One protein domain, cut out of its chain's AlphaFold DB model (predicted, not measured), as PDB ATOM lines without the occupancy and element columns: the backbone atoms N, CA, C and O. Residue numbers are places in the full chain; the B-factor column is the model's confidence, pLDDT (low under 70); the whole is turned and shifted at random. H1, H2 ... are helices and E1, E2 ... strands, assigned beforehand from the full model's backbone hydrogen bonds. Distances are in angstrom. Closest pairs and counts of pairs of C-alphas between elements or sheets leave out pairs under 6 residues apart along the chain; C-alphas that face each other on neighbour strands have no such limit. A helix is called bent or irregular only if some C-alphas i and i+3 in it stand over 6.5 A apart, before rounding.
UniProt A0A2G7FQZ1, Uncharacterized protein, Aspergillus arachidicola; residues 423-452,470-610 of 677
ATOM      1  N   GLU A 423     -16.702  32.995  33.728       95.06
ATOM      2  CA  GLU A 423     -15.661  33.935  33.300       95.06
ATOM      3  C   GLU A 423     -15.977  35.371  33.750       95.06
ATOM      4  O   GLU A 423     -15.148  36.034  34.376       95.06
ATOM      5  N   ALA A 424     -17.213  35.832  33.538       92.62
ATOM      6  CA  ALA A 424     -17.649  37.158  33.972       92.62
ATOM      7  C   ALA A 424     -17.602  37.327  35.504       92.62
ATOM      8  O   ALA A 424     -17.216  38.387  36.007       92.62
ATOM      9  N   ARG A 425     -17.962  36.284  36.265       93.31
ATOM     10  CA  ARG A 425     -17.909  36.302  37.735       93.31
ATOM     11  C   ARG A 425     -16.471  36.304  38.248       93.31
ATOM     12  O   ARG A 425     -16.161  37.026  39.195       93.31
ATOM     13  N   GLU A 426     -15.573  35.554  37.616       93.81
ATOM     14  CA  GLU A 426     -14.137  35.555  37.921       93.81
ATOM     15  C   GLU A 426     -13.483  36.903  37.610       93.81
ATOM     16  O   GLU A 426     -12.753  37.436  38.453       93.81
ATOM     17  N   ALA A 427     -13.819  37.510  36.469       94.12
ATOM     18  CA  ALA A 427     -13.397  38.865  36.131       94.12
ATOM     19  C   ALA A 427     -13.875  39.875  37.187       94.12
ATOM     20  O   ALA A 427     -13.092  40.705  37.652       94.12
ATOM     21  N   LYS A 428     -15.125  39.752  37.663       93.50
ATOM     22  CA  LYS A 428     -15.641  40.627  38.724       93.50
ATOM     23  C   LYS A 428     -14.945  40.419  40.069       93.50
ATOM     24  O   LYS A 428     -14.678  41.385  40.783       93.50
ATOM     25  N   ARG A 429     -14.597  39.176  40.414       93.19
ATOM     26  CA  ARG A 429     -13.785  38.858  41.602       93.19
ATOM     27  C   ARG A 429     -12.384  39.459  41.510       93.19
ATOM     28  O   ARG A 429     -11.842  39.901  42.522       93.19
ATOM     29  N   ALA A 430     -11.772  39.460  40.326       93.75
ATOM     30  CA  ALA A 430     -10.483  40.111  40.096       93.75
ATOM     31  C   ALA A 430     -10.595  41.643  40.216       93.75
ATOM     32  O   ALA A 430      -9.773  42.260  40.891       93.75
ATOM     33  N   GLU A 431     -11.651  42.242  39.657       94.12
ATOM     34  CA  GLU A 431     -11.958  43.670  39.811       94.12
ATOM     35  C   GLU A 431     -12.115  44.055  41.291       94.12
ATOM     36  O   GLU A 431     -11.483  45.008  41.744       94.12
ATOM     37  N   LEU A 432     -12.880  43.278  42.072       93.12
ATOM     38  CA  LEU A 432     -13.061  43.515  43.508       93.12
ATOM     39  C   LEU A 432     -11.738  43.442  44.281       93.12
ATOM     40  O   LEU A 432     -11.487  44.293  45.134       93.12
ATOM     41  N   ARG A 433     -10.887  42.450  43.985       92.62
ATOM     42  CA  ARG A 433      -9.553  42.325  44.601       92.62
ATOM     43  C   ARG A 433      -8.695  43.553  44.311       92.62
ATOM     44  O   ARG A 433      -8.221  44.186  45.252       92.62
ATOM     45  N   ARG A 434      -8.615  43.964  43.041       94.31
ATOM     46  CA  ARG A 434      -7.880  45.164  42.613       94.31
ATOM     47  C   ARG A 434      -8.380  46.427  43.324       94.31
ATOM     48  O   ARG A 434      -7.581  47.225  43.800       94.31
ATOM     49  N   MET A 435      -9.697  46.608  43.431       93.50
ATOM     50  CA  MET A 435     -10.280  47.778  44.100       93.50
ATOM     51  C   MET A 435     -10.066  47.768  45.621       93.50
ATOM     52  O   MET A 435      -9.924  48.832  46.220       93.50
ATOM     53  N   LYS A 436     -10.024  46.590  46.261       92.25
ATOM     54  CA  LYS A 436      -9.671  46.466  47.684       92.25
ATOM     55  C   LYS A 436      -8.206  46.813  47.938       92.25
ATOM     56  O   LYS A 436      -7.922  47.521  48.899       92.25
ATOM     57  N   GLU A 437      -7.298  46.358  47.081       92.81
ATOM     58  CA  GLU A 437      -5.878  46.729  47.145       92.81
ATOM     59  C   GLU A 437      -5.690  48.239  46.964       92.81
ATOM     60  O   GLU A 437      -4.980  48.869  47.746       92.81
ATOM     61  N   GLU A 438      -6.399  48.840  46.002       93.06
ATOM     62  CA  GLU A 438      -6.412  50.289  45.779       93.06
ATOM     63  C   GLU A 438      -6.929  51.048  47.013       93.06
ATOM     64  O   GLU A 438      -6.299  52.004  47.463       93.06
ATOM     65  N   TYR A 439      -8.020  50.579  47.627       92.69
ATOM     66  CA  TYR A 439      -8.543  51.146  48.872       92.69
ATOM     67  C   TYR A 439      -7.519  51.076  50.017       92.69
ATOM     68  O   TYR A 439      -7.292  52.074  50.701       92.69
ATOM     69  N   ILE A 440      -6.871  49.921  50.216       91.81
ATOM     70  CA  ILE A 440      -5.851  49.731  51.261       91.81
ATOM     71  C   ILE A 440      -4.647  50.647  51.012       91.81
ATOM     72  O   ILE A 440      -4.169  51.289  51.947       91.81
ATOM     73  N   ALA A 441      -4.181  50.757  49.766       91.81
ATOM     74  CA  ALA A 441      -3.064  51.625  49.404       91.81
ATOM     75  C   ALA A 441      -3.375  53.106  49.677       91.81
ATOM     76  O   ALA A 441      -2.554  53.808  50.271       91.81
ATOM     77  N   LEU A 442      -4.575  53.571  49.306       92.19
ATOM     78  CA  LEU A 442      -5.033  54.937  49.578       92.19
ATOM     79  C   LEU A 442      -5.138  55.212  51.086       92.19
ATOM     80  O   LEU A 442      -4.680  56.259  51.549       92.19
ATOM     81  N   MET A 443      -5.688  54.269  51.858       90.25
ATOM     82  CA  MET A 443      -5.805  54.395  53.316       90.25
ATOM     83  C   MET A 443      -4.442  54.394  54.014       90.25
ATOM     84  O   MET A 443      -4.215  55.192  54.916       90.25
ATOM     85  N   HIS A 444      -3.490  53.589  53.547       91.19
ATOM     86  CA  HIS A 444      -2.132  53.574  54.088       91.19
ATOM     87  C   HIS A 444      -1.373  54.890  53.829       91.19
ATOM     88  O   HIS A 444      -0.616  55.344  54.687       91.19
ATOM     89  N   ILE A 445      -1.578  55.539  52.672       89.56
ATOM     90  CA  ILE A 445      -1.046  56.891  52.418       89.56
ATOM     91  C   ILE A 445      -1.712  57.900  53.365       89.56
ATOM     92  O   ILE A 445      -1.023  58.705  53.988       89.56
ATOM     93  N   TYR A 446      -3.035  57.817  53.529       88.81
ATOM     94  CA  TYR A 446      -3.793  58.655  54.462       88.81
ATOM     95  C   TYR A 446      -3.307  58.539  55.919       88.81
ATOM     96  O   TYR A 446      -3.227  59.556  56.614       88.81
ATOM     97  N   ASP A 447      -2.961  57.331  56.373       87.69
ATOM     98  CA  ASP A 447      -2.485  57.068  57.737       87.69
ATOM     99  C   ASP A 447      -1.064  57.605  57.985       87.69
ATOM    100  O   ASP A 447      -0.719  57.943  59.116       87.69
ATOM    101  N   LYS A 448      -0.241  57.718  56.934       88.12
ATOM    102  CA  LYS A 448       1.139  58.235  57.012       88.12
ATOM    103  C   LYS A 448       1.251  59.751  56.889       88.12
ATOM    104  O   LYS A 448       2.289  60.308  57.243       88.12
ATOM    105  N   MET A 449       0.230  60.417  56.361       86.00
ATOM    106  CA  MET A 449       0.220  61.870  56.208       86.00
ATOM    107  C   MET A 449      -0.389  62.545  57.440       86.00
ATOM    108  O   MET A 449      -1.335  62.049  58.048       86.00
ATOM    109  N   SER A 450       0.113  63.729  57.778       80.19
ATOM    110  CA  SER A 450      -0.523  64.646  58.724       80.19
ATOM    111  C   SER A 450      -1.377  65.666  57.976       80.19
ATOM    112  O   SER A 450      -1.068  66.039  56.849       80.19
ATOM    113  N   CYS A 451      -2.463  66.128  58.595       80.69
ATOM    114  CA  CYS A 451      -3.194  67.281  58.075       80.69
ATOM    115  C   CYS A 451      -2.376  68.557  58.287       80.69
ATOM    116  O   CYS A 451      -2.000  68.841  59.426       80.69
ATOM    117  N   ASP A 452      -2.196  69.354  57.238       70.38
ATOM    118  CA  ASP A 452      -1.675  70.711  57.384       70.38
ATOM    119  C   ASP A 452      -2.753  71.598  58.023       70.38
ATOM    120  O   ASP A 452      -3.921  71.614  57.610       70.38
ATOM    121  N   LYS A 470      -7.835  72.122  50.655       79.81
ATOM    122  CA  LYS A 470      -7.088  71.330  49.661       79.81
ATOM    123  C   LYS A 470      -6.175  70.273  50.289       79.81
ATOM    124  O   LYS A 470      -5.260  69.781  49.628       79.81
ATOM    125  N   CYS A 471      -6.408  69.910  51.550       83.31
ATOM    126  CA  CYS A 471      -5.615  68.907  52.250       83.31
ATOM    127  C   CYS A 471      -5.512  67.595  51.453       83.31
ATOM    128  O   CYS A 471      -6.505  66.894  51.233       83.31
ATOM    129  N   GLN A 472      -4.285  67.222  51.076       81.56
ATOM    130  CA  GLN A 472      -4.035  66.007  50.301       81.56
ATOM    131  C   GLN A 472      -4.432  64.740  51.062       81.56
ATOM    132  O   GLN A 472      -4.998  63.823  50.470       81.56
ATOM    133  N   ARG A 473      -4.217  64.706  52.384       85.38
ATOM    134  CA  ARG A 473      -4.649  63.590  53.235       85.38
ATOM    135  C   ARG A 473      -6.162  63.370  53.130       85.38
ATOM    136  O   ARG A 473      -6.601  62.257  52.852       85.38
ATOM    137  N   CYS A 474      -6.960  64.424  53.298       84.75
ATOM    138  CA  CYS A 474      -8.418  64.333  53.180       84.75
ATOM    139  C   CYS A 474      -8.851  63.961  51.756       84.75
ATOM    140  O   CYS A 474      -9.725  63.116  51.602       84.75
ATOM    141  N   ALA A 475      -8.157  64.454  50.725       86.50
ATOM    142  CA  ALA A 475      -8.416  64.053  49.343       86.50
ATOM    143  C   ALA A 475      -8.183  62.547  49.090       86.50
ATOM    144  O   ALA A 475      -8.945  61.931  48.346       86.50
ATOM    145  N   TYR A 476      -7.166  61.923  49.701       88.25
ATOM    146  CA  TYR A 476      -6.954  60.469  49.606       88.25
ATOM    147  C   TYR A 476      -8.052  59.669  50.317       88.25
ATOM    148  O   TYR A 476      -8.520  58.667  49.772       88.25
ATOM    149  N   ARG A 477      -8.515  60.138  51.485       87.69
ATOM    150  CA  ARG A 477      -9.677  59.562  52.177       87.69
ATOM    151  C   ARG A 477     -10.932  59.656  51.312       87.69
ATOM    152  O   ARG A 477     -11.623  58.654  51.157       87.69
ATOM    153  N   ASP A 478     -11.204  60.818  50.727       87.31
ATOM    154  CA  ASP A 478     -12.383  61.028  49.884       87.31
ATOM    155  C   ASP A 478     -12.335  60.139  48.638       87.31
ATOM    156  O   ASP A 478     -13.320  59.473  48.326       87.31
ATOM    157  N   LYS A 479     -11.172  60.027  47.979       89.88
ATOM    158  CA  LYS A 479     -10.966  59.093  46.858       89.88
ATOM    159  C   LYS A 479     -11.243  57.645  47.263       89.88
ATOM    160  O   LYS A 479     -11.993  56.962  46.572       89.88
ATOM    161  N   ALA A 480     -10.707  57.190  48.397       88.56
ATOM    162  CA  ALA A 480     -10.954  55.840  48.905       88.56
ATOM    163  C   ALA A 480     -12.446  55.615  49.217       88.56
ATOM    164  O   ALA A 480     -13.020  54.586  48.862       88.56
ATOM    165  N   GLN A 481     -13.103  56.603  49.829       89.12
ATOM    166  CA  GLN A 481     -14.527  56.561  50.161       89.12
ATOM    167  C   GLN A 481     -15.448  56.686  48.944       89.12
ATOM    168  O   GLN A 481     -16.617  56.309  49.046       89.12
ATOM    169  N   GLN A 482     -14.955  57.176  47.807       91.06
ATOM    170  CA  GLN A 482     -15.678  57.255  46.534       91.06
ATOM    171  C   GLN A 482     -15.557  55.982  45.690       91.06
ATOM    172  O   GLN A 482     -16.339  55.816  44.756       91.06
ATOM    173  N   LEU A 483     -14.651  55.052  46.021       91.75
ATOM    174  CA  LEU A 483     -14.565  53.773  45.316       91.75
ATOM    175  C   LEU A 483     -15.882  52.995  45.461       91.75
ATOM    176  O   LEU A 483     -16.359  52.700  46.566       91.75
ATOM    177  N   ARG A 484     -16.493  52.677  44.321       90.44
ATOM    178  CA  ARG A 484     -17.767  51.962  44.213       90.44
ATOM    179  C   ARG A 484     -17.621  50.836  43.207       90.44
ATOM    180  O   ARG A 484     -17.087  51.055  42.127       90.44
ATOM    181  N   ILE A 485     -18.146  49.664  43.541       90.75
ATOM    182  CA  ILE A 485     -18.203  48.521  42.630       90.75
ATOM    183  C   ILE A 485     -19.654  48.184  42.312       90.75
ATOM    184  O   ILE A 485     -20.518  48.230  43.191       90.75
ATOM    185  N   SER A 486     -19.924  47.865  41.050       89.31
ATOM    186  CA  SER A 486     -21.237  47.383  40.630       89.31
ATOM    187  C   SER A 486     -21.457  45.927  41.034       89.31
ATOM    188  O   SER A 486     -20.522  45.127  41.021       89.31
ATOM    189  N   ALA A 487     -22.691  45.561  41.377       87.06
ATOM    190  CA  ALA A 487     -23.021  44.161  41.628       87.06
ATOM    191  C   ALA A 487     -23.044  43.361  40.312       87.06
ATOM    192  O   ALA A 487     -23.593  43.814  39.306       87.06
ATOM    193  N   HIS A 488     -22.473  42.158  40.326       88.56
ATOM    194  CA  HIS A 488     -22.606  41.164  39.265       88.56
ATOM    195  C   HIS A 488     -23.635  40.120  39.692       88.56
ATOM    196  O   HIS A 488     -23.497  39.515  40.752       88.56
ATOM    197  N   VAL A 489     -24.661  39.909  38.867       88.81
ATOM    198  CA  VAL A 489     -25.746  38.958  39.135       88.81
ATOM    199  C   VAL A 489     -25.571  37.743  38.234       88.81
ATOM    200  O   VAL A 489     -25.442  37.895  37.019       88.81
ATOM    201  N   TRP A 490     -25.608  36.542  38.813       91.44
ATOM    202  CA  TRP A 490     -25.612  35.304  38.036       91.44
ATOM    203  C   TRP A 490     -26.812  35.274  37.063       91.44
ATOM    204  O   TRP A 490     -27.936  35.601  37.460       91.44
ATOM    205  N   PRO A 491     -26.637  34.921  35.777       91.38
ATOM    206  CA  PRO A 491     -27.692  35.113  34.781       91.38
ATOM    207  C   PRO A 491     -28.857  34.117  34.899       91.38
ATOM    208  O   PRO A 491     -29.973  34.458  34.514       91.38
ATOM    209  N   LEU A 492     -28.639  32.923  35.456       92.62
ATOM    210  CA  LEU A 492     -29.634  31.844  35.512       92.62
ATOM    211  C   LEU A 492     -30.260  31.680  36.913       92.62
ATOM    212  O   LEU A 492     -29.595  31.979  37.900       92.62
ATOM    213  N   PRO A 493     -31.506  31.185  37.041       91.56
ATOM    214  CA  PRO A 493     -32.112  30.876  38.342       91.56
ATOM    215  C   PRO A 493     -31.330  29.835  39.157       91.56
ATOM    216  O   PRO A 493     -30.524  29.079  38.623       91.56
ATOM    217  N   LYS A 494     -31.617  29.745  40.463       88.88
ATOM    218  CA  LYS A 494     -30.955  28.779  41.361       88.88
ATOM    219  C   LYS A 494     -31.420  27.337  41.167       88.88
ATOM    220  O   LYS A 494     -30.646  26.411  41.390       88.88
ATOM    221  N   ARG A 495     -32.704  27.125  40.855       91.69
ATOM    222  CA  ARG A 495     -33.275  25.773  40.799       91.69
ATOM    223  C   ARG A 495     -32.983  25.149  39.430       91.69
ATOM    224  O   ARG A 495     -33.374  25.754  38.434       91.69
ATOM    225  N   PRO A 496     -32.412  23.931  39.346       91.62
ATOM    226  CA  PRO A 496     -32.082  23.302  38.062       91.62
ATOM    227  C   PRO A 496     -33.266  23.215  37.088       91.62
ATOM    228  O   PRO A 496     -33.115  23.465  35.899       91.62
ATOM    229  N   ILE A 497     -34.468  22.944  37.599       92.44
ATOM    230  CA  ILE A 497     -35.690  22.828  36.788       92.44
ATOM    231  C   ILE A 497     -36.087  24.187  36.177       92.44
ATOM    232  O   ILE A 497     -36.511  24.259  35.028       92.44
ATOM    233  N   GLU A 498     -35.904  25.290  36.912       92.25
ATOM    234  CA  GLU A 498     -36.134  26.638  36.374       92.25
ATOM    235  C   GLU A 498     -35.089  27.009  35.324       92.25
ATOM    236  O   GLU A 498     -35.424  27.665  34.342       92.25
ATOM    237  N   VAL A 499     -33.835  26.584  35.512       93.44
ATOM    238  CA  VAL A 499     -32.765  26.778  34.526       93.44
ATOM    239  C   VAL A 499     -33.133  26.103  33.208       93.44
ATOM    240  O   VAL A 499     -33.064  26.742  32.163       93.44
ATOM    241  N   GLN A 500     -33.594  24.852  33.258       93.31
ATOM    242  CA  GLN A 500     -34.042  24.111  32.077       93.31
ATOM    243  C   GLN A 500     -35.174  24.847  31.346       93.31
ATOM    244  O   GLN A 500     -35.079  25.063  30.137       93.31
ATOM    245  N   SER A 501     -36.194  25.316  32.075       92.69
ATOM    246  CA  SER A 501     -37.281  26.116  31.493       92.69
ATOM    247  C   SER A 501     -36.802  27.445  30.899       92.69
ATOM    248  O   SER A 501     -37.245  27.812  29.816       92.69
ATOM    249  N   VAL A 502     -35.895  28.174  31.562       94.12
ATOM    250  CA  VAL A 502     -35.344  29.436  31.029       94.12
ATOM    251  C   VAL A 502     -34.586  29.187  29.733       94.12
ATOM    252  O   VAL A 502     -34.799  29.904  28.762       94.12
ATOM    253  N   VAL A 503     -33.726  28.170  29.699       94.25
ATOM    254  CA  VAL A 503     -32.932  27.859  28.505       94.25
ATOM    255  C   VAL A 503     -33.823  27.405  27.351       94.25
ATOM    256  O   VAL A 503     -33.583  27.805  26.214       94.25
ATOM    257  N   PHE A 504     -34.881  26.638  27.633       93.44
ATOM    258  CA  PHE A 504     -35.914  26.321  26.648       93.44
ATOM    259  C   PHE A 504     -36.570  27.588  26.078       93.44
ATOM    260  O   PHE A 504     -36.605  27.759  24.862       93.44
ATOM    261  N   GLU A 505     -37.015  28.509  26.936       93.50
ATOM    262  CA  GLU A 505     -37.698  29.746  26.521       93.50
ATOM    263  C   GLU A 505     -36.778  30.769  25.829       93.50
ATOM    264  O   GLU A 505     -37.266  31.653  25.128       93.50
ATOM    265  N   LEU A 506     -35.450  30.649  25.965       93.44
ATOM    266  CA  LEU A 506     -34.501  31.434  25.164       93.44
ATOM    267  C   LEU A 506     -34.508  31.027  23.687       93.44
ATOM    268  O   LEU A 506     -34.243  31.875  22.836       93.44
ATOM    269  N   LYS A 507     -34.778  29.748  23.390       92.62
ATOM    270  CA  LYS A 507     -34.759  29.170  22.036       92.62
ATOM    271  C   LYS A 507     -35.891  28.160  21.859       92.62
ATOM    272  O   LYS A 507     -35.651  26.959  21.703       92.62
ATOM    273  N   VAL A 508     -37.127  28.645  21.916       92.19
ATOM    274  CA  VAL A 508     -38.319  27.801  21.750       92.19
ATOM    275  C   VAL A 508     -38.368  27.259  20.314       92.19
ATOM    276  O   VAL A 508     -38.197  28.038  19.373       92.19
ATOM    277  N   PRO A 509     -38.613  25.950  20.101       91.88
ATOM    278  CA  PRO A 509     -38.844  25.409  18.765       91.88
ATOM    279  C   PRO A 509     -40.022  26.103  18.077       91.88
ATOM    280  O   PRO A 509     -41.079  26.276  18.684       91.88
ATOM    281  N   GLN A 510     -39.859  26.461  16.802       91.88
ATOM    282  CA  GLN A 510     -40.850  27.265  16.082       91.88
ATOM    283  C   GLN A 510     -42.249  26.653  16.073       91.88
ATOM    284  O   GLN A 510     -43.205  27.327  16.451       91.88
ATOM    285  N   TRP A 511     -42.363  25.371  15.721       92.38
ATOM    286  CA  TRP A 511     -43.646  24.672  15.715       92.38
ATOM    287  C   TRP A 511     -44.334  24.714  17.090       92.38
ATOM    288  O   TRP A 511     -45.542  24.928  17.148       92.38
ATOM    289  N   TYR A 512     -43.579  24.578  18.192       92.19
ATOM    290  CA  TYR A 512     -44.130  24.544  19.551       92.19
ATOM    291  C   TYR A 512     -44.617  25.925  19.970       92.19
ATOM    292  O   TYR A 512     -45.717  26.060  20.501       92.19
ATOM    293  N   GLY A 513     -43.805  26.951  19.706       92.12
ATOM    294  CA  GLY A 513     -44.167  28.339  19.972       92.12
ATOM    295  C   GLY A 513     -45.450  28.729  19.238       92.12
ATOM    296  O   GLY A 513     -46.388  29.218  19.865       92.12
ATOM    297  N   SER A 514     -45.532  28.432  17.936       93.06
ATOM    298  CA  SER A 514     -46.727  28.694  17.127       93.06
ATOM    299  C   SER A 514     -47.941  27.888  17.591       93.06
ATOM    300  O   SER A 514     -49.026  28.451  17.721       93.06
ATOM    301  N   TRP A 515     -47.782  26.596  17.884       93.50
ATOM    302  CA  TRP A 515     -48.862  25.742  18.389       93.50
ATOM    303  C   TRP A 515     -49.419  26.249  19.729       93.50
ATOM    304  O   TRP A 515     -50.626  26.471  19.856       93.50
ATOM    305  N   ARG A 516     -48.541  26.526  20.704       91.38
ATOM    306  CA  ARG A 516     -48.912  27.021  22.039       91.38
ATOM    307  C   ARG A 516     -49.615  28.374  21.960       91.38
ATOM    308  O   ARG A 516     -50.657  28.565  22.582       91.38
ATOM    309  N   ASP A 517     -49.073  29.310  21.188       91.12
ATOM    310  CA  ASP A 517     -49.679  30.635  21.033       91.12
ATOM    311  C   ASP A 517     -51.044  30.563  20.341       91.12
ATOM    312  O   ASP A 517     -51.951  31.319  20.695       91.12
ATOM    313  N   THR A 518     -51.212  29.640  19.389       92.69
ATOM    314  CA  THR A 518     -52.487  29.415  18.692       92.69
ATOM    315  C   THR A 518     -53.541  28.857  19.635       92.69
ATOM    316  O   THR A 518     -54.659  29.366  19.660       92.69
ATOM    317  N   ALA A 519     -53.190  27.863  20.453       90.94
ATOM    318  CA  ALA A 519     -54.094  27.336  21.469       90.94
ATOM    319  C   ALA A 519     -54.508  28.428  22.472       90.94
ATOM    320  O   ALA A 519     -55.692  28.585  22.768       90.94
ATOM    321  N   LEU A 520     -53.563  29.260  22.922       88.50
ATOM    322  CA  LEU A 520     -53.871  30.391  23.800       88.50
ATOM    323  C   LEU A 520     -54.772  31.435  23.115       88.50
ATOM    324  O   LEU A 520     -55.659  31.996  23.757       88.50
ATOM    325  N   TYR A 521     -54.576  31.678  21.816       90.50
ATOM    326  CA  TYR A 521     -55.433  32.551  21.011       90.50
ATOM    327  C   TYR A 521     -56.857  32.037  20.874       90.50
ATOM    328  O   TYR A 521     -57.791  32.823  21.022       90.50
ATOM    329  N   LEU A 522     -57.050  30.733  20.681       89.94
ATOM    330  CA  LEU A 522     -58.390  30.159  20.726       89.94
ATOM    331  C   LEU A 522     -59.072  30.428  22.063       89.94
ATOM    332  O   LEU A 522     -60.201  30.909  22.094       89.94
ATOM    333  N   LEU A 523     -58.377  30.149  23.166       86.06
ATOM    334  CA  LEU A 523     -58.955  30.289  24.496       86.06
ATOM    335  C   LEU A 523     -59.344  31.749  24.782       86.06
ATOM    336  O   LEU A 523     -60.478  32.034  25.164       86.06
ATOM    337  N   LEU A 524     -58.426  32.691  24.569       85.19
ATOM    338  CA  LEU A 524     -58.621  34.076  25.000       85.19
ATOM    339  C   LEU A 524     -59.385  34.932  23.982       85.19
ATOM    340  O   LEU A 524     -60.262  35.698  24.374       85.19
ATOM    341  N   ASP A 525     -59.077  34.818  22.690       87.88
ATOM    342  CA  ASP A 525     -59.590  35.736  21.666       87.88
ATOM    343  C   ASP A 525     -60.833  35.194  20.954       87.88
ATOM    344  O   ASP A 525     -61.711  35.976  20.594       87.88
ATOM    345  N   VAL A 526     -60.919  33.875  20.754       88.50
ATOM    346  CA  VAL A 526     -62.050  33.235  20.055       88.50
ATOM    347  C   VAL A 526     -63.142  32.845  21.049       88.50
ATOM    348  O   VAL A 526     -64.303  33.205  20.873       88.50
ATOM    349  N   PHE A 527     -62.773  32.157  22.133       84.38
ATOM    350  CA  PHE A 527     -63.709  31.716  23.171       84.38
ATOM    351  C   PHE A 527     -63.901  32.728  24.309       84.38
ATOM    352  O   PHE A 527     -64.760  32.522  25.170       84.38
ATOM    353  N   GLY A 528     -63.145  33.829  24.335       80.38
ATOM    354  CA  GLY A 528     -63.342  34.902  25.314       80.38
ATOM    355  C   GLY A 528     -63.131  34.472  26.771       80.38
ATOM    356  O   GLY A 528     -63.786  35.017  27.666       80.38
ATOM    357  N   LEU A 529     -62.273  33.478  27.026       78.19
ATOM    358  CA  LEU A 529     -61.918  33.062  28.385       78.19
ATOM    359  C   LEU A 529     -61.165  34.185  29.102       78.19
ATOM    360  O   LEU A 529     -60.334  34.881  28.515       78.19
ATOM    361  N   GLU A 530     -61.453  34.364  30.389       72.69
ATOM    362  CA  GLU A 530     -60.808  35.397  31.192       72.69
ATOM    363  C   GLU A 530     -59.595  34.840  31.935       72.69
ATOM    364  O   GLU A 530     -59.594  33.731  32.472       72.69
ATOM    365  N   VAL A 531     -58.537  35.644  31.986       68.69
ATOM    366  CA  VAL A 531     -57.377  35.368  32.834       68.69
ATOM    367  C   VAL A 531     -57.605  36.038  34.182       68.69
ATOM    368  O   VAL A 531     -57.874  37.240  34.248       68.69
ATOM    369  N   SER A 532     -57.463  35.281  35.270       64.88
ATOM    370  CA  SER A 532     -57.637  35.804  36.624       64.88
ATOM    371  C   SER A 532     -56.684  36.969  36.885       64.88
ATOM    372  O   SER A 532     -55.458  36.834  36.869       64.88
ATOM    373  N   THR A 533     -57.251  38.140  37.175       57.12
ATOM    374  CA  THR A 533     -56.498  39.397  37.331       57.12
ATOM    375  C   THR A 533     -55.911  39.595  38.731       57.12
ATOM    376  O   THR A 533     -55.549  40.716  39.097       57.12
ATOM    377  N   LYS A 534     -55.768  38.523  39.526       56.34
ATOM    378  CA  LYS A 534     -55.313  38.591  40.930       56.34
ATOM    379  C   LYS A 534     -53.952  39.285  41.112       56.34
ATOM    380  O   LYS A 534     -53.691  39.797  42.193       56.34
ATOM    381  N   ASN A 535     -53.129  39.391  40.061       54.25
ATOM    382  CA  ASN A 535     -51.887  40.173  40.053       54.25
ATOM    383  C   ASN A 535     -51.840  41.165  38.875       54.25
ATOM    384  O   ASN A 535     -51.303  40.857  37.815       54.25
ATOM    385  N   LYS A 536     -52.341  42.393  39.077       56.66
ATOM    386  CA  LYS A 536     -52.222  43.519  38.118       56.66
ATOM    387  C   LYS A 536     -50.848  44.212  38.134       56.66
ATOM    388  O   LYS A 536     -50.728  45.359  37.700       56.66
ATOM    389  N   SER A 537     -49.809  43.590  38.688       63.34
ATOM    390  CA  SER A 537     -48.484  44.211  38.708       63.34
ATOM    391  C   SER A 537     -47.902  44.220  37.299       63.34
ATOM    392  O   SER A 537     -47.776  43.165  36.678       63.34
ATOM    393  N   ARG A 538     -47.532  45.406  36.804       65.06
ATOM    394  CA  ARG A 538     -46.842  45.526  35.518       65.06
ATOM    395  C   ARG A 538     -45.519  44.749  35.564       65.06
ATOM    396  O   ARG A 538     -44.800  44.883  36.562       65.06
ATOM    397  N   PRO A 539     -45.189  43.990  34.505       67.12
ATOM    398  CA  PRO A 539     -43.916  43.295  34.422       67.12
ATOM    399  C   PRO A 539     -42.773  44.305  34.520       67.12
ATOM    400  O   PRO A 539     -42.789  45.337  33.849       67.12
ATOM    401  N   LYS A 540     -41.785  44.022  35.369       72.50
ATOM    402  CA  LYS A 540     -40.610  44.888  35.542       72.50
ATOM    403  C   LYS A 540     -39.446  44.489  34.642       72.50
ATOM    404  O   LYS A 540     -38.589  45.316  34.358       72.50
ATOM    405  N   LEU A 541     -39.410  43.226  34.216       82.69
ATOM    406  CA  LEU A 541     -38.317  42.665  33.432       82.69
ATOM    407  C   LEU A 541     -38.820  41.521  32.546       82.69
ATOM    408  O   LEU A 541     -39.394  40.564  33.065       82.69
ATOM    409  N   SER A 542     -38.568  41.600  31.238       87.69
ATOM    410  CA  SER A 542     -38.809  40.504  30.290       87.69
ATOM    411  C   SER A 542     -37.514  39.745  30.006       87.69
ATOM    412  O   SER A 542     -36.446  40.361  29.948       87.69
ATOM    413  N   LEU A 543     -37.605  38.428  29.788       89.31
ATOM    414  CA  LEU A 543     -36.452  37.582  29.468       89.31
ATOM    415  C   LEU A 543     -35.692  38.074  28.226       89.31
ATOM    416  O   LEU A 543     -34.466  38.106  28.242       89.31
ATOM    417  N   SER A 544     -36.406  38.532  27.192       87.69
ATOM    418  CA  SER A 544     -35.793  39.033  25.951       87.69
ATOM    419  C   SER A 544     -34.964  40.306  26.152       87.69
ATOM    420  O   SER A 544     -34.065  40.589  25.371       87.69
ATOM    421  N   SER A 545     -35.266  41.071  27.204       87.69
ATOM    422  CA  SER A 545     -34.588  42.323  27.563       87.69
ATOM    423  C   SER A 545     -33.606  42.174  28.726       87.69
ATOM    424  O   SER A 545     -33.019  43.163  29.159       87.69
ATOM    425  N   TYR A 546     -33.471  40.973  29.300       89.25
ATOM    426  CA  TYR A 546     -32.633  40.782  30.477       89.25
ATOM    427  C   TYR A 546     -31.153  40.829  30.078       89.25
ATOM    428  O   TYR A 546     -30.708  39.931  29.362       89.25
ATOM    429  N   PRO A 547     -30.351  41.798  30.565       86.25
ATOM    430  CA  PRO A 547     -28.991  42.000  30.063       86.25
ATOM    431  C   PRO A 547     -28.087  40.768  30.170       86.25
ATOM    432  O   PRO A 547     -27.216  40.579  29.330       86.25
ATOM    433  N   GLY A 548     -28.313  39.911  31.174       86.31
ATOM    434  CA  GLY A 548     -27.530  38.690  31.373       86.31
ATOM    435  C   GLY A 548     -27.836  37.552  30.393       86.31
ATOM    436  O   GLY A 548     -27.030  36.634  30.295       86.31
ATOM    437  N   LEU A 549     -28.978  37.582  29.692       92.25
ATOM    438  CA  LEU A 549     -29.401  36.505  28.780       92.25
ATOM    439  C   LEU A 549     -29.865  36.987  27.394       92.25
ATOM    440  O   LEU A 549     -30.022  36.162  26.498       92.25
ATOM    441  N   GLN A 550     -30.059  38.292  27.187       91.38
ATOM    442  CA  GLN A 550     -30.619  38.863  25.954       91.38
ATOM    443  C   GLN A 550     -29.862  38.451  24.683       91.38
ATOM    444  O   GLN A 550     -30.476  38.255  23.642       91.38
ATOM    445  N   CYS A 551     -28.537  38.276  24.757       91.81
ATOM    446  CA  CYS A 551     -27.711  37.897  23.607       91.81
ATOM    447  C   CYS A 551     -27.963  36.462  23.122       91.81
ATOM    448  O   CYS A 551     -27.590  36.124  22.001       91.81
ATOM    449  N   TYR A 552     -28.600  35.628  23.945       93.69
ATOM    450  CA  TYR A 552     -28.951  34.248  23.618       93.69
ATOM    451  C   TYR A 552     -30.394  34.084  23.141       93.69
ATOM    452  O   TYR A 552     -30.753  32.999  22.683       93.69
ATOM    453  N   PHE A 553     -31.218  35.125  23.286       92.19
ATOM    454  CA  PHE A 553     -32.638  35.071  22.979       92.19
ATOM    455  C   PHE A 553     -32.868  35.046  21.463       92.19
ATOM    456  O   PHE A 553     -32.469  35.961  20.746       92.19
ATOM    457  N   GLU A 554     -33.541  34.001  20.986       91.75
ATOM    458  CA  GLU A 554     -33.875  33.788  19.578       91.75
ATOM    459  C   GLU A 554     -35.402  33.636  19.461       91.75
ATOM    460  O   GLU A 554     -35.943  32.592  19.842       91.75
ATOM    461  N   PRO A 555     -36.135  34.667  18.998       86.56
ATOM    462  CA  PRO A 555     -37.580  34.567  18.848       86.56
ATOM    463  C   PRO A 555     -37.929  33.607  17.707       86.56
ATOM    464  O   PRO A 555     -37.357  33.688  16.623       86.56
ATOM    465  N   TYR A 556     -38.913  32.736  17.929       85.06
ATOM    466  CA  TYR A 556     -39.417  31.840  16.884       85.06
ATOM    467  C   TYR A 556     -40.340  32.532  15.872       85.06
ATOM    468  O   TYR A 556     -40.499  32.048  14.754       85.06
ATOM    469  N   ASP A 557     -40.969  33.637  16.273       82.69
ATOM    470  CA  ASP A 557     -41.828  34.464  15.430       82.69
ATOM    471  C   ASP A 557     -41.790  35.920  15.928       82.69
ATOM    472  O   ASP A 557     -41.639  36.189  17.129       82.69
ATOM    473  N   ILE A 558     -41.963  36.864  15.003       74.56
ATOM    474  CA  ILE A 558     -42.131  38.295  15.278       74.56
ATOM    475  C   ILE A 558     -43.369  38.515  16.159       74.56
ATOM    476  O   ILE A 558     -43.361  39.385  17.029       74.56
ATOM    477  N   THR A 559     -44.417  37.704  15.976       70.94
ATOM    478  CA  THR A 559     -45.683  37.814  16.715       70.94
ATOM    479  C   THR A 559     -45.784  36.871  17.916       70.94
ATOM    480  O   THR A 559     -46.895  36.540  18.323       70.94
ATOM    481  N   CYS A 560     -44.658  36.428  18.495       82.38
ATOM    482  CA  CYS A 560     -44.669  35.575  19.690       82.38
ATOM    483  C   CYS A 560     -45.515  36.192  20.815       82.38
ATOM    484  O   CYS A 560     -45.262  37.321  21.248       82.38
ATOM    485  N   ARG A 561     -46.515  35.447  21.291       87.75
ATOM    486  CA  ARG A 561     -47.509  35.922  22.255       87.75
ATOM    487  C   ARG A 561     -47.081  35.657  23.691       87.75
ATOM    488  O   ARG A 561     -47.044  36.596  24.489       87.75
ATOM    489  N   LEU A 562     -46.770  34.405  24.023       88.56
ATOM    490  CA  LEU A 562     -46.384  34.026  25.379       88.56
ATOM    491  C   LEU A 562     -44.883  34.250  25.599       88.56
ATOM    492  O   LEU A 562     -44.057  33.854  24.779       88.56
ATOM    493  N   CYS A 563     -44.511  34.874  26.715       88.25
ATOM    494  CA  CYS A 563     -43.104  35.072  27.070       88.25
ATOM    495  C   CYS A 563     -42.862  34.986  28.576       88.25
ATOM    496  O   CYS A 563     -43.774  35.195  29.374       88.25
ATOM    497  N   LEU A 564     -41.617  34.719  28.978       89.56
ATOM    498  CA  LEU A 564     -41.230  34.800  30.383       89.56
ATOM    499  C   LEU A 564     -40.973  36.244  30.808       89.56
ATOM    500  O   LEU A 564     -40.193  36.981  30.197       89.56
ATOM    501  N   SER A 565     -41.601  36.623  31.918       88.56
ATOM    502  CA  SER A 565     -41.442  37.932  32.533       88.56
ATOM    503  C   SER A 565     -41.415  37.822  34.055       88.56
ATOM    504  O   SER A 565     -41.849  36.826  34.629       88.56
ATOM    505  N   SER A 566     -40.903  38.851  34.725       86.06
ATOM    506  CA  SER A 566     -40.853  38.918  36.184       86.06
ATOM    507  C   SER A 566     -41.336  40.257  36.737       86.06
ATOM    508  O   SER A 566     -41.202  41.306  36.104       86.06
ATOM    509  N   ASN A 567     -41.871  40.207  37.959       79.31
ATOM    510  CA  ASN A 567     -42.198  41.374  38.785       79.31
ATOM    511  C   ASN A 567     -41.085  41.718  39.789       79.31
ATOM    512  O   ASN A 567     -41.203  42.699  40.536       79.31
ATOM    513  N   THR A 568     -40.017  40.916  39.833       74.75
ATOM    514  CA  THR A 568     -38.823  41.184  40.635       74.75
ATOM    515  C   THR A 568     -37.732  41.786  39.758       74.75
ATOM    516  O   THR A 568     -37.557  41.413  38.599       74.75
ATOM    517  N   ASN A 569     -37.003  42.756  40.308       68.50
ATOM    518  CA  ASN A 569     -35.818  43.289  39.647       68.50
ATOM    519  C   ASN A 569     -34.638  42.380  39.985       68.50
ATOM    520  O   ASN A 569     -34.456  42.013  41.144       68.50
ATOM    521  N   ALA A 570     -33.830  42.050  38.979       62.84
ATOM    522  CA  ALA A 570     -32.595  41.290  39.164       62.84
ATOM    523  C   ALA A 570     -31.536  42.080  39.950       62.84
ATOM    524  O   ALA A 570     -30.689  41.502  40.624       62.84
ATOM    525  N   TYR A 571     -31.594  43.411  39.853       65.06
ATOM    526  CA  TYR A 571     -30.584  44.319  40.377       65.06
ATOM    527  C   TYR A 571     -31.068  44.952  41.689       65.06
ATOM    528  O   TYR A 571     -32.051  45.696  41.704       65.06
ATOM    529  N   GLY A 572     -30.373  44.646  42.789       57.59
ATOM    530  CA  GLY A 572     -30.412  45.450  44.018       57.59
ATOM    531  C   GLY A 572     -29.690  46.791  43.826       57.59
ATOM    532  O   GLY A 572     -29.395  47.171  42.693       57.59
ATOM    533  N   SER A 573     -29.390  47.515  44.917       55.16
ATOM    534  CA  SER A 573     -28.594  48.759  44.860       55.16
ATOM    535  C   SER A 573     -27.386  48.576  43.939       55.16
ATOM    536  O   SER A 573     -26.553  47.699  44.170       55.16
ATOM    537  N   THR A 574     -27.327  49.374  42.870       65.81
ATOM    538  CA  THR A 574     -26.492  49.103  41.691       65.81
ATOM    539  C   THR A 574     -24.999  49.230  41.984       65.81
ATOM    540  O   THR A 574     -24.191  48.658  41.258       65.81
ATOM    541  N   TYR A 575     -24.641  49.940  43.061       78.88
ATOM    542  CA  TYR A 575     -23.270  50.194  43.484       78.88
ATOM    543  C   TYR A 575     -23.119  50.034  44.997       78.88
ATOM    544  O   TYR A 575     -23.916  50.574  45.768       78.88
ATOM    545  N   GLN A 576     -22.071  49.325  45.412       82.69
ATOM    546  CA  GLN A 576     -21.687  49.155  46.812       82.69
ATOM    547  C   GLN A 576     -20.361  49.876  47.084       82.69
ATOM    548  O   GLN A 576     -19.468  49.861  46.228       82.69
ATOM    549  N   PRO A 577     -20.205  50.537  48.245       86.38
ATOM    550  CA  PRO A 577     -18.914  51.070  48.659       86.38
ATOM    551  C   PRO A 577     -17.936  49.922  48.925       86.38
ATOM    552  O   PRO A 577     -18.327  48.888  49.450       86.38
ATOM    553  N   ILE A 578     -16.657  50.097  48.579       89.25
ATOM    554  CA  ILE A 578     -15.635  49.050  48.781       89.25
ATOM    555  C   ILE A 578     -15.381  48.755  50.268       89.25
ATOM    556  O   ILE A 578     -14.975  47.649  50.632       89.25
ATOM    557  N   ILE A 579     -15.642  49.728  51.141       84.94
ATOM    558  CA  ILE A 579     -15.433  49.591  52.581       84.94
ATOM    559  C   ILE A 579     -16.279  48.444  53.157       84.94
ATOM    560  O   ILE A 579     -17.505  48.470  53.114       84.94
ATOM    561  N   GLY A 580     -15.614  47.411  53.681       79.44
ATOM    562  CA  GLY A 580     -16.277  46.269  54.322       79.44
ATOM    563  C   GLY A 580     -17.116  45.376  53.397       79.44
ATOM    564  O   GLY A 580     -17.774  44.468  53.898       79.44
ATOM    565  N   VAL A 581     -17.102  45.587  52.072       87.62
ATOM    566  CA  VAL A 581     -17.909  44.778  51.147       87.62
ATOM    567  C   VAL A 581     -17.337  43.368  51.018       87.62
ATOM    568  O   VAL A 581     -16.134  43.170  50.796       87.62
ATOM    569  N   THR A 582     -18.197  42.364  51.165       86.50
ATOM    570  CA  THR A 582     -17.817  40.963  50.971       86.50
ATOM    571  C   THR A 582     -17.978  40.559  49.509       86.50
ATOM    572  O   THR A 582     -18.597  41.267  48.712       86.50
ATOM    573  N   GLU A 583     -17.386  39.430  49.128       86.06
ATOM    574  CA  GLU A 583     -17.525  38.924  47.763       86.06
ATOM    575  C   GLU A 583     -18.983  38.563  47.450       86.06
ATOM    576  O   GLU A 583     -19.476  38.866  46.367       86.06
ATOM    577  N   GLU A 584     -19.698  38.001  48.424       83.94
ATOM    578  CA  GLU A 584     -21.095  37.574  48.316       83.94
ATOM    579  C   GLU A 584     -22.043  38.761  48.108       83.94
ATOM    580  O   GLU A 584     -23.074  38.619  47.455       83.94
ATOM    581  N   ALA A 585     -21.687  39.942  48.625       83.62
ATOM    582  CA  ALA A 585     -22.449  41.174  48.430       83.62
ATOM    583  C   ALA A 585     -22.268  41.782  47.024       83.62
ATOM    584  O   ALA A 585     -23.116  42.555  46.577       83.62
ATOM    585  N   VAL A 586     -21.180  41.443  46.322       86.19
ATOM    586  CA  VAL A 586     -20.900  41.903  44.948       86.19
ATOM    587  C   VAL A 586     -21.352  40.870  43.922       86.19
ATOM    588  O   VAL A 586     -21.949  41.227  42.912       86.19
ATOM    589  N   CYS A 587     -21.065  39.597  44.168       88.75
ATOM    590  CA  CYS A 587     -21.385  38.480  43.292       88.75
ATOM    591  C   CYS A 587     -22.712  37.845  43.715       88.75
ATOM    592  O   CYS A 587     -22.729  36.802  44.372       88.75
ATOM    593  N   LEU A 588     -23.814  38.483  43.331       88.31
ATOM    594  CA  LEU A 588     -25.166  38.098  43.704       88.31
ATOM    595  C   LEU A 588     -25.668  36.899  42.895       88.31
ATOM    596  O   LEU A 588     -25.404  36.747  41.702       88.31
ATOM    597  N   GLU A 589     -26.472  36.075  43.552       87.38
ATOM    598  CA  GLU A 589     -27.246  35.038  42.881       87.38
ATOM    599  C   GLU A 589     -28.488  35.617  42.199       87.38
ATOM    600  O   GLU A 589     -29.033  36.639  42.621       87.38
ATOM    601  N   ASN A 590     -28.983  34.919  41.181       85.75
ATOM    602  CA  ASN A 590     -30.214  35.312  40.514       85.75
ATOM    603  C   ASN A 590     -31.422  35.188  41.456       85.75
ATOM    604  O   ASN A 590     -31.685  34.122  42.020       85.75
ATOM    605  N   ALA A 591     -32.167  36.282  41.608       84.38
ATOM    606  CA  ALA A 591     -33.393  36.351  42.405       84.38
ATOM    607  C   ALA A 591     -34.651  36.609  41.547       84.38
ATOM    608  O   ALA A 591     -35.719  36.945  42.074       84.38
ATOM    609  N   ILE A 592     -34.535  36.492  40.221       84.94
ATOM    610  CA  ILE A 592     -35.643  36.699  39.292       84.94
ATOM    611  C   ILE A 592     -36.616  35.530  39.430       84.94
ATOM    612  O   ILE A 592     -36.235  34.366  39.321       84.94
ATOM    613  N   LYS A 593     -37.894  35.843  39.652       86.38
ATOM    614  CA  LYS A 593     -38.974  34.851  39.639       86.38
ATOM    615  C   LYS A 593     -39.747  35.003  38.342       86.38
ATOM    616  O   LYS A 593     -40.499  35.969  38.198       86.38
ATOM    617  N   TYR A 594     -39.512  34.105  37.392       87.50
ATOM    618  CA  TYR A 594     -40.191  34.140  36.102       87.50
ATOM    619  C   TYR A 594     -41.611  33.586  36.197       87.50
ATOM    620  O   TYR A 594     -41.922  32.707  37.001       87.50
ATOM    621  N   SER A 595     -42.486  34.124  35.361       88.00
ATOM    622  CA  SER A 595     -43.845  33.645  35.129       88.00
ATOM    623  C   SER A 595     -44.233  33.968  33.687       88.00
ATOM    624  O   SER A 595     -43.684  34.900  33.090       88.00
ATOM    625  N   TYR A 596     -45.159  33.198  33.120       88.00
ATOM    626  CA  TYR A 596     -45.620  33.428  31.756       88.00
ATOM    627  C   TYR A 596     -46.518  34.665  31.674       88.00
ATOM    628  O   TYR A 596     -47.451  34.839  32.461       88.00
ATOM    629  N   LEU A 597     -46.218  35.526  30.710       86.94
ATOM    630  CA  LEU A 597     -46.921  36.762  30.405       86.94
ATOM    631  C   LEU A 597     -47.480  36.678  28.985       86.94
ATOM    632  O   LEU A 597     -46.734  36.400  28.042       86.94
ATOM    633  N   ASP A 598     -48.770  36.969  28.837       87.00
ATOM    634  CA  ASP A 598     -49.396  37.204  27.540       87.00
ATOM    635  C   ASP A 598     -49.095  38.637  27.086       87.00
ATOM    636  O   ASP A 598     -49.552  39.604  27.700       87.00
ATOM    637  N   LYS A 599     -48.329  38.800  26.000       86.38
ATOM    638  CA  LYS A 599     -47.996  40.127  25.460       86.38
ATOM    639  C   LYS A 599     -49.209  40.879  24.921       86.38
ATOM    640  O   LYS A 599     -49.200  42.107  24.967       86.38
ATOM    641  N   ALA A 600     -50.235  40.179  24.429       84.12
ATOM    642  CA  ALA A 600     -51.412  40.824  23.846       84.12
ATOM    643  C   ALA A 600     -52.206  41.599  24.909       84.12
ATOM    644  O   ALA A 600     -52.607  42.740  24.684       84.12
ATOM    645  N   THR A 601     -52.374  41.005  26.093       79.75
ATOM    646  CA  THR A 601     -53.083  41.617  27.227       79.75
ATOM    647  C   THR A 601     -52.155  42.307  28.230       79.75
ATOM    648  O   THR A 601     -52.619  43.091  29.056       79.75
ATOM    649  N   SER A 602     -50.842  42.052  28.164       81.50
ATOM    650  CA  SER A 602     -49.850  42.452  29.175       81.50
ATOM    651  C   SER A 602     -50.167  41.924  30.583       81.50
ATOM    652  O   SER A 602     -49.826  42.560  31.585       81.50
ATOM    653  N   LEU A 603     -50.818  40.758  30.668       81.06
ATOM    654  CA  LEU A 603     -51.205  40.102  31.917       81.06
ATOM    655  C   LEU A 603     -50.483  38.764  32.091       81.06
ATOM    656  O   LEU A 603     -50.166  38.067  31.128       81.06
ATOM    657  N   PHE A 604     -50.216  38.402  33.347       80.75
ATOM    658  CA  PHE A 604     -49.641  37.101  33.677       80.75
ATOM    659  C   PHE A 604     -50.693  36.003  33.552       80.75
ATOM    660  O   PHE A 604     -51.791  36.129  34.098       80.75
ATOM    661  N   VAL A 605     -50.329  34.902  32.900       77.88
ATOM    662  CA  VAL A 605     -51.203  33.740  32.701       77.88
ATOM    663  C   VAL A 605     -51.138  32.845  33.945       77.88
ATOM    664  O   VAL A 605     -50.582  31.754  33.925       77.88
ATOM    665  N   ASN A 606     -51.647  33.354  35.071       66.81
ATOM    666  CA  ASN A 606     -51.571  32.667  36.370       66.81
ATOM    667  C   ASN A 606     -52.710  31.663  36.583       66.81
ATOM    668  O   ASN A 606     -52.526  30.664  37.271       66.81
ATOM    669  N   SER A 607     -53.884  31.956  36.027       63.47
ATOM    670  CA  SER A 607     -54.998  31.017  35.919       63.47
ATOM    671  C   SER A 607     -55.956  31.519  34.845       63.47
ATOM    672  O   SER A 607     -56.574  32.574  35.005       63.47
ATOM    673  N   VAL A 608     -56.053  30.787  33.738       61.44
ATOM    674  CA  VAL A 608     -57.171  30.928  32.797       61.44
ATOM    675  C   VAL A 608     -58.390  30.337  33.500       61.44
ATOM    676  O   VAL A 608     -58.394  29.147  33.809       61.44
ATOM    677  N   GLU A 609     -59.362  31.174  33.852       62.03
ATOM    678  CA  GLU A 609     -60.596  30.712  34.486       62.03
ATOM    679  C   GLU A 609     -61.519  30.150  33.401       62.03
ATOM    680  O   GLU A 609     -61.700  30.750  32.340       62.03
ATOM    681  N   THR A 610     -62.054  28.954  33.643       53.72
ATOM    682  CA  THR A 610     -62.952  28.269  32.711       53.72
ATOM    683  C   THR A 610     -64.283  29.001  32.596       53.72
ATOM    684  O   THR A 610     -64.941  29.245  33.601       53.72
TER     685      THR A 610
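AT A GLANCE: This is residues 423 to 452 and 470 to 610 of the 677 residues of an uncharacterized protein of Aspergillus arachidicola (UniProt A0A2G7FQZ1). The printed part is a long rod of two lobes: one holds H1 and H2 side by side, with the small strand pair E1 and E3 and the short H5, and the other holds the strand pair E2 and E4 with H3 and H4 and the long loop of residues 527 to 561. The links E1 to H3, E2 to E3 and H5 to E4 run between the lobes. The 171 printed residues include five named helices and four named strands, in the order H1 H2 E1 H3 H4 E2 E3 H5 E4; both sheets, E1 - E3 and E2 - E4, are antiparallel. The class is mostly helix, with under half of the residues in named elements. The whole is only just extended, close to loose, with a radius of gyration of the C-alphas of 23.4 A and spans of 81 by 31 by 27 A.

IN THESE COORDINATES: H1, residues 423 to 448, begins at C-alpha 423 (-15.661, 33.935, 33.300) and is 37.9 A long. H2 is residues 472 to 482, 15.0 A, and E1 is residues 484 to 486. H3 spans residues 496 to 506, 15.4 A, and H4 residues 510 to 526, 22.4 A, ending at C-alpha 526 (-62.050, 33.235, 20.055). H4 has a kink of 25 degrees near residue 520; it is neither bent nor irregular, but only just: C-alphas 523 and 526 are 6.2 A apart. E2 is residues 562 to 566, 13.1 A, E3 is residues 575 to 577 and H5 is residues 583 to 586. E4, residues 594 to 598, 12.9 A, ends at C-alpha 598 (-49.396, 37.204, 27.540).

HOW THE PARTS SIT: H1 touches H2 with its residues 438 to 446 alone, at a shallow tilt of 24 degrees, opposite ways; their closest C-alphas are those of Tyr 446 and Arg 473, 5.2 A apart. The closest C-alphas of H1 and E1 are those of Leu 432 and Ile 485, 7.2 A apart. E1 and E3 are antiparallel, with N 485 and O 576 at 3.0 A, within hydrogen-bond range. H5 is close to H1 but not clearly touching, with the closest C-alphas, Arg 429 and Glu 583, 7.2 A apart. Residues 488 to 489 pair with residues 587 to 588, parallel. E2 and E4 are antiparallel, with N 597 and O 563 at 2.8 A, within hydrogen-bond range. The closest C-alphas of H3 and E2, Glu 505 and Leu 564, are 7.3 A apart; those of H4 and E2, Asp 517 and Leu 562, are 6.4 A apart. H3 and H4 are apart. In H1, H2, H3 and H4 every O i to N i+4 pair is within hydrogen-bond range; H5 is too short for such a pair.

THE WHOLE: The two C-alphas farthest apart, Asp 452 and Phe 527, are 80.9 A apart. Residues 453 to 469 are not printed, and C-alphas 452 and 470 are 9.5 A apart across this cut, in the link H1 to H2. The link H4 to E2, 35 residues, is long. The mean pLDDT of the printed part is 84.9; residues 531 to 539, 569 to 574 and 606 to 610 are under 70.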